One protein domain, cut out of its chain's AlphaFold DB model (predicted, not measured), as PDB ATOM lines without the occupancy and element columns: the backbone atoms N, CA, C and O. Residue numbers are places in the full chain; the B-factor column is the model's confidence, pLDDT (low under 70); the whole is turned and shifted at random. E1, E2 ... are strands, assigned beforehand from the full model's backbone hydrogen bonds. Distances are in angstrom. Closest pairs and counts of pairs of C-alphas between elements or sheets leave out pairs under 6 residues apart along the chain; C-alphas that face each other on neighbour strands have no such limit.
ATOM      1  N   PHE A 271     100.818 146.215 100.483       79.94
ATOM      2  CA  PHE A 271     100.003 145.032 100.256       79.94
ATOM      3  C   PHE A 271     100.773 143.823 100.739       79.94
ATOM      4  O   PHE A 271     101.899 143.596 100.314       79.94
ATOM      5  N   ILE A 272     100.162 143.041 101.617       84.75
ATOM      6  CA  ILE A 272     100.682 141.717 101.941       84.75
ATOM      7  C   ILE A 272     100.122 140.694 100.971       84.75
ATOM      8  O   ILE A 272      98.960 140.798 100.586       84.75
ATOM      9  N   PHE A 273     100.922 139.691 100.628       84.88
ATOM     10  CA  PHE A 273     100.525 138.554  99.802       84.88
ATOM     11  C   PHE A 273     101.271 137.288 100.241       84.88
ATOM     12  O   PHE A 273     102.279 137.367 100.937       84.88
ATOM     13  N   ALA A 274     100.767 136.114  99.861       84.69
ATOM     14  CA  ALA A 274     101.459 134.851 100.105       84.69
ATOM     15  C   ALA A 274     102.469 134.575  98.980       84.69
ATOM     16  O   ALA A 274     102.108 134.590  97.800       84.69
ATOM     17  N   HIS A 275     103.717 134.298  99.346       85.00
ATOM     18  CA  HIS A 275     104.794 133.877  98.457       85.00
ATOM     19  C   HIS A 275     105.243 132.464  98.855       85.00
ATOM     20  O   HIS A 275     106.113 132.287  99.712       85.00
ATOM     21  N   GLY A 276     104.597 131.446  98.279       83.00
ATOM     22  CA  GLY A 276     104.716 130.071  98.768       83.00
ATOM     23  C   GLY A 276     104.240 129.976 100.221       83.00
ATOM     24  O   GLY A 276     103.120 130.373 100.543       83.00
ATOM     25  N   GLU A 277     105.107 129.494 101.109       84.50
ATOM     26  CA  GLU A 277     104.851 129.439 102.556       84.50
ATOM     27  C   GLU A 277     105.294 130.696 103.321       84.50
ATOM     28  O   GLU A 277     105.107 130.771 104.535       84.50
ATOM     29  N   SER A 278     105.875 131.677 102.630       88.81
ATOM     30  CA  SER A 278     106.351 132.929 103.216       88.81
ATOM     31  C   SER A 278     105.382 134.080 102.966       88.81
ATOM     32  O   SER A 278     104.610 134.090 102.003       88.81
ATOM     33  N   LEU A 279     105.462 135.102 103.816       91.19
ATOM     34  CA  LEU A 279     104.747 136.356 103.619       91.19
ATOM     35  C   LEU A 279     105.562 137.295 102.722       91.19
ATOM     36  O   LEU A 279     106.728 137.561 102.999       91.19
ATOM     37  N   GLY A 280     104.931 137.851 101.696       90.38
ATOM     38  CA  GLY A 280     105.452 138.962 100.907       90.38
ATOM     39  C   GLY A 280     104.770 140.283 101.266       90.38
ATOM     40  O   GLY A 280     103.587 140.313 101.605       90.38
ATOM     41  N   VAL A 281     105.508 141.387 101.169       89.25
ATOM     42  CA  VAL A 281     105.012 142.761 101.289       89.25
ATOM     43  C   VAL A 281     105.417 143.529 100.038       89.25
ATOM     44  O   VAL A 281     106.596 143.809  99.833       89.25
ATOM     45  N   LEU A 282     104.436 143.903  99.222       85.69
ATOM     46  CA  LEU A 282     104.597 144.884  98.158       85.69
ATOM     47  C   LEU A 282     104.440 146.283  98.753       85.69
ATOM     48  O   LEU A 282     103.414 146.608  99.352       85.69
ATOM     49  N   MET A 283     105.455 147.108  98.553       84.62
ATOM     50  CA  MET A 283     105.486 148.522  98.884       84.62
ATOM     51  C   MET A 283     105.537 149.327  97.588       84.62
ATOM     52  O   MET A 283     106.350 149.035  96.717       84.62
ATOM     53  N   MET A 284     104.674 150.332  97.463       77.44
ATOM     54  CA  MET A 284     104.677 151.257  96.330       77.44
ATOM     55  C   MET A 284     104.684 152.700  96.827       77.44
ATOM     56  O   MET A 284     103.776 153.115  97.558       77.44
ATOM     57  N   SER A 285     105.692 153.461  96.407       76.62
ATOM     58  CA  SER A 285     105.845 154.889  96.678       76.62
ATOM     59  C   SER A 285     106.257 155.654  95.417       76.62
ATOM     60  O   SER A 285     106.595 155.068  94.386       76.62
ATOM     61  N   SER A 286     106.262 156.986  95.512       73.19
ATOM     62  CA  SER A 286     106.814 157.862  94.472       73.19
ATOM     63  C   SER A 286     108.315 157.674  94.246       73.19
ATOM     64  O   SER A 286     108.829 158.143  93.238       73.19
ATOM     65  N   GLU A 287     109.020 157.022  95.174       76.94
ATOM     66  CA  GLU A 287     110.474 156.836  95.135       76.94
ATOM     67  C   GLU A 287     110.883 155.448  94.639       76.94
ATOM     68  O   GLU A 287     111.936 155.301  94.025       76.94
ATOM     69  N   SER A 288     110.079 154.416  94.909       80.12
ATOM     70  CA  SER A 288     110.336 153.054  94.432       80.12
ATOM     71  C   SER A 288     109.119 152.150  94.601       80.12
ATOM     72  O   SER A 288     108.222 152.420  95.403       80.12
ATOM     73  N   SER A 289     109.123 151.040  93.866       82.06
ATOM     74  CA  SER A 289     108.255 149.893  94.143       82.06
ATOM     75  C   SER A 289     109.120 148.728  94.605       82.06
ATOM     76  O   SER A 289     110.002 148.296  93.872       82.06
ATOM     77  N   CYS A 290     108.898 148.214  95.811       87.62
ATOM     78  CA  CYS A 290     109.733 147.161  96.387       87.62
ATOM     79  C   CYS A 290     108.892 145.980  96.847       87.62
ATOM     80  O   CYS A 290     107.807 146.163  97.395       87.62
ATOM     81  N   ILE A 291     109.439 144.777  96.716       89.56
ATOM     82  CA  ILE A 291     108.878 143.579  97.334       89.56
ATOM     83  C   ILE A 291     109.852 143.072  98.384       89.56
ATOM     84  O   ILE A 291     111.028 142.842  98.101       89.56
ATOM     85  N   TRP A 292     109.336 142.881  99.592       92.38
ATOM     86  CA  TRP A 292     110.047 142.277 100.710       92.38
ATOM     87  C   TRP A 292     109.422 140.930 101.032       92.38
ATOM     88  O   TRP A 292     108.199 140.817 101.047       92.38
ATOM     89  N   VAL A 293     110.238 139.921 101.308       92.75
ATOM     90  CA  VAL A 293     109.772 138.583 101.684       92.75
ATOM     91  C   VAL A 293     110.271 138.260 103.085       92.75
ATOM     92  O   VAL A 293     111.411 138.567 103.435       92.75
ATOM     93  N   LEU A 294     109.389 137.677 103.893       92.75
ATOM     94  CA  LEU A 294     109.684 137.215 105.239       92.75
ATOM     95  C   LEU A 294     110.372 135.844 105.177       92.75
ATOM     96  O   LEU A 294     109.767 134.852 104.752       92.75
ATOM     97  N   GLU A 295     111.630 135.789 105.602       90.19
ATOM     98  CA  GLU A 295     112.406 134.556 105.722       90.19
ATOM     99  C   GLU A 295     112.175 133.910 107.094       90.19
ATOM    100  O   GLU A 295     112.197 134.587 108.123       90.19
ATOM    101  N   LYS A 296     111.965 132.587 107.116       80.38
ATOM    102  CA  LYS A 296     111.704 131.833 108.355       80.38
ATOM    103  C   LYS A 296     112.899 131.864 109.327       80.38
ATOM    104  O   LYS A 296     112.685 131.898 110.533       80.38
ATOM    105  N   ASP A 297     114.127 131.940 108.803       80.62
ATOM    106  CA  ASP A 297     115.376 131.825 109.577       80.62
ATOM    107  C   ASP A 297     116.177 133.140 109.674       80.62
ATOM    108  O   ASP A 297     117.351 133.138 110.044       80.62
ATOM    109  N   GLY A 298     115.575 134.286 109.340       73.81
ATOM    110  CA  GLY A 298     116.303 135.554 109.180       73.81
ATOM    111  C   GLY A 298     116.709 136.283 110.476       73.81
ATOM    112  O   GLY A 298     117.160 137.427 110.422       73.81
ATOM    113  N   GLY A 299     116.564 135.651 111.646       81.50
ATOM    114  CA  GLY A 299     116.989 136.213 112.934       81.50
ATOM    115  C   GLY A 299     116.293 137.535 113.294       81.50
ATOM    116  O   GLY A 299     115.075 137.656 113.167       81.50
ATOM    117  N   ASP A 300     117.068 138.525 113.751       79.00
ATOM    118  CA  ASP A 300     116.554 139.812 114.255       79.00
ATOM    119  C   ASP A 300     115.905 140.691 113.171       79.00
ATOM    120  O   ASP A 300     115.047 141.524 113.476       79.00
ATOM    121  N   ASN A 301     116.294 140.514 111.904       83.56
ATOM    122  CA  ASN A 301     115.677 141.191 110.768       83.56
ATOM    123  C   ASN A 301     115.303 140.170 109.685       83.56
ATOM    124  O   ASN A 301     116.066 139.967 108.740       83.56
ATOM    125  N   PRO A 302     114.114 139.555 109.789       91.00
ATOM    126  CA  PRO A 302     113.706 138.469 108.905       91.00
ATOM    127  C   PRO A 302     113.264 138.936 107.511       91.00
ATOM    128  O   PRO A 302     112.774 138.140 106.715       91.00
ATOM    129  N   TRP A 303     113.387 140.230 107.204       92.88
ATOM    130  CA  TRP A 303     112.942 140.796 105.940       92.88
ATOM    131  C   TRP A 303     114.064 140.841 104.915       92.88
ATOM    132  O   TRP A 303     115.015 141.615 105.040       92.88
ATOM    133  N   ARG A 304     113.881 140.101 103.826       92.31
ATOM    134  CA  ARG A 304     114.749 140.172 102.658       92.31
ATOM    135  C   ARG A 304     114.123 141.040 101.576       92.31
ATOM    136  O   ARG A 304     112.978 140.818 101.180       92.31
ATOM    137  N   LEU A 305     114.890 142.001 101.059       91.31
ATOM    138  CA  LEU A 305     114.529 142.700  99.828       91.31
ATOM    139  C   LEU A 305     114.629 141.705  98.675       91.31
ATOM    140  O   LEU A 305     115.699 141.152  98.423       91.31
ATOM    141  N   TRP A 306     113.510 141.475  98.004       90.00
ATOM    142  CA  TRP A 306     113.431 140.527  96.904       90.00
ATOM    143  C   TRP A 306     113.407 141.234  95.551       90.00
ATOM    144  O   TRP A 306     114.151 140.850  94.661       90.00
ATOM    145  N   PHE A 307     112.654 142.328  95.438       87.44
ATOM    146  CA  PHE A 307     112.596 143.144  94.227       87.44
ATOM    147  C   PHE A 307     112.670 144.630  94.569       87.44
ATOM    148  O   PHE A 307     112.057 145.077  95.543       87.44
ATOM    149  N   LYS A 308     113.379 145.398  93.736       87.88
ATOM    150  CA  LYS A 308     113.389 146.863  93.764       87.88
ATOM    151  C   LYS A 308     113.230 147.392  92.344       87.88
ATOM    152  O   LYS A 308     114.172 147.366  91.560       87.88
ATOM    153  N   GLY A 309     112.038 147.883  92.056       80.81
ATOM    154  CA  GLY A 309     111.694 148.562  90.820       80.81
ATOM    155  C   GLY A 309     111.841 150.074  90.921       80.81
ATOM    156  O   GLY A 309     112.025 150.649  92.003       80.81
ATOM    157  N   ASP A 310     111.713 150.705  89.761       78.38
ATOM    158  CA  ASP A 310     111.796 152.149  89.600       78.38
ATOM    159  C   ASP A 310     110.697 152.905  90.375       78.38
ATOM    160  O   ASP A 310     109.640 152.341  90.703       78.38
ATOM    161  N   PRO A 311     110.931 154.195  90.690       68.06
ATOM    162  CA  PRO A 311     109.911 155.085  91.232       68.06
ATOM    163  C   PRO A 311     108.654 155.073  90.372       68.06
ATOM    164  O   PRO A 311     108.703 155.294  89.163       68.06
ATOM    165  N   ASN A 312     107.506 154.896  91.019       65.06
ATOM    166  CA  ASN A 312     106.224 155.106  90.374       65.06
ATOM    167  C   ASN A 312     105.678 156.457  90.841       65.06
ATOM    168  O   ASN A 312     105.046 156.555  91.891       65.06
ATOM    169  N   LEU A 313     105.932 157.513  90.061       61.12
ATOM    170  CA  LEU A 313     105.486 158.882  90.367       61.12
ATOM    171  C   LEU A 313     103.961 158.999  90.522       61.12
ATOM    172  O   LEU A 313     103.476 159.934  91.161       61.12
ATOM    173  N   ASP A 314     103.210 158.040  89.985       58.12
ATOM    174  CA  ASP A 314     101.761 157.967  90.109       58.12
ATOM    175  C   ASP A 314     101.300 157.052  91.250       58.12
ATOM    176  O   ASP A 314     100.108 157.025  91.547       58.12
ATOM    177  N   ALA A 315     102.205 156.376  91.970       57.44
ATOM    178  CA  ALA A 315     101.862 155.563  93.137       57.44
ATOM    179  C   ALA A 315     101.030 156.319  94.185       57.44
ATOM    180  O   ALA A 315     100.118 155.708  94.720       57.44
ATOM    181  N   PRO A 316     101.228 157.619  94.482       53.31
ATOM    182  CA  PRO A 316     100.312 158.343  95.367       53.31
ATOM    183  C   PRO A 316      98.892 158.468  94.787       53.31
ATOM    184  O   PRO A 316      97.912 158.332  95.516       53.31
ATOM    185  N   LYS A 317      98.768 158.665  93.465       51.50
ATOM    186  CA  LYS A 317      97.482 158.830  92.761       51.50
ATOM    187  C   LYS A 317      96.710 157.524  92.627       51.50
ATOM    188  O   LYS A 317      95.487 157.554  92.651       51.50
ATOM    189  N   VAL A 318      97.416 156.394  92.546       50.34
ATOM    190  CA  VAL A 318      96.818 155.051  92.509       50.34
ATOM    191  C   VAL A 318      95.971 154.770  93.773       50.34
ATOM    192  O   VAL A 318      95.164 153.842  93.801       50.34
ATOM    193  N   PHE A 319      96.105 155.572  94.841       49.09
ATOM    194  CA  PHE A 319      95.474 155.268  96.130       49.09
ATOM    195  C   PHE A 319      94.897 156.463  96.902       49.09
ATOM    196  O   PHE A 319      94.457 156.270  98.036       49.09
ATOM    197  N   ASP A 320      94.813 157.664  96.321       37.44
ATOM    198  CA  ASP A 320      94.295 158.871  97.003       37.44
ATOM    199  C   ASP A 320      92.760 158.859  97.239       37.44
ATOM    200  O   ASP A 320      92.116 159.878  97.477       37.44
ATOM    201  N   CYS A 321      92.124 157.685  97.199       36.00
ATOM    202  CA  CYS A 321      90.711 157.502  97.518       36.00
ATOM    203  C   CYS A 321      90.532 156.928  98.931       36.00
ATOM    204  O   CYS A 321      90.130 155.777  99.124       36.00
ATOM    205  N   SER A 322      90.765 157.755  99.952       32.28
ATOM    206  CA  SER A 322      90.299 157.484 101.316       32.28
ATOM    207  C   SER A 322      89.393 158.594 101.843       32.28
ATOM    208  O   SER A 322      89.842 159.453 102.588       32.28
ATOM    209  N   SER A 323      88.098 158.511 101.528       30.73
ATOM    210  CA  SER A 323      87.005 158.826 102.466       30.73
ATOM    211  C   SER A 323      85.646 158.655 101.786       30.73
ATOM    212  O   SER A 323      85.060 159.621 101.308       30.73
ATOM    213  N   ILE A 324      85.093 157.440 101.792       28.66
ATOM    214  CA  ILE A 324      83.631 157.313 101.764       28.66
ATOM    215  C   ILE A 324      83.190 157.080 103.204       28.66
ATOM    216  O   ILE A 324      83.401 156.012 103.793       28.66
ATOM    217  N   VAL A 325      82.653 158.152 103.781       23.23
ATOM    218  CA  VAL A 325      81.811 158.127 104.972       23.23
ATOM    219  C   VAL A 325      80.558 157.350 104.580       23.23
ATOM    220  O   VAL A 325      79.800 157.793 103.721       23.23
ATOM    221  N   TYR A 326      80.353 156.172 105.167       24.33
ATOM    222  CA  TYR A 326      79.030 155.559 105.141       24.33
ATOM    223  C   TYR A 326      78.136 156.405 106.051       24.33
ATOM    224  O   TYR A 326      78.331 156.397 107.269       24.33
ATOM    225  N   GLY A 327      77.235 157.179 105.444       24.64
ATOM    226  CA  GLY A 327      76.069 157.745 106.124       24.64
ATOM    227  C   GLY A 327      75.053 156.668 106.471       24.64
ATOM    228  O   GLY A 327      74.952 155.686 105.695       24.64
TER     229      GLY A 327
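What this domain is: This is residues 271 to 327 of the 327 residues of an uncharacterized protein of Chenopodium quinoa (UniProt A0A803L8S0). A strongly twisted slab of four strands, a meander, each strand the antiparallel neighbour of the one before, ends in a tail whose residues 319 to 327 stick out. The 57 printed residues have no named helix and strands E1, E2, E3, E4, in that order along the chain and across the sheet. The class is all strand, with under half of the residues in named elements. The whole is loose, radius of gyration of the C-alphas 14.7 A, spanning 46 by 31 by 21 A.

How they stand to each other: Inner strands E2, residues 278 to 284, and E3, residues 289 to 294, form a hairpin; N 281 and O 292 are 2.8 A apart. Edge strand E1, residues 271 to 275, forms a hairpin with E2, N 273 to O 280 being 2.9 A. Edge strand E4, residues 303 to 309, forms one with E3, N 291 to O 307 being 2.9 A. These three N and O pairs are within hydrogen-bond range. E1 and E4 are apart.

Where its parts are: E2 measures 19.7 A, E4 17.0 A, E3 16.9 A and E1 12.3 A from first to last C-alpha. E1 begins at C-alpha 271 (100.003, 145.032, 100.256); E4 ends at C-alpha 309 (111.694, 148.562, 90.820).

The domain as a whole: The farthest C-alphas, Asp 297 and Gly 327, are 47.2 A apart. The printed part has no cut and no long link. Residues 311 to 327 are under pLDDT 70.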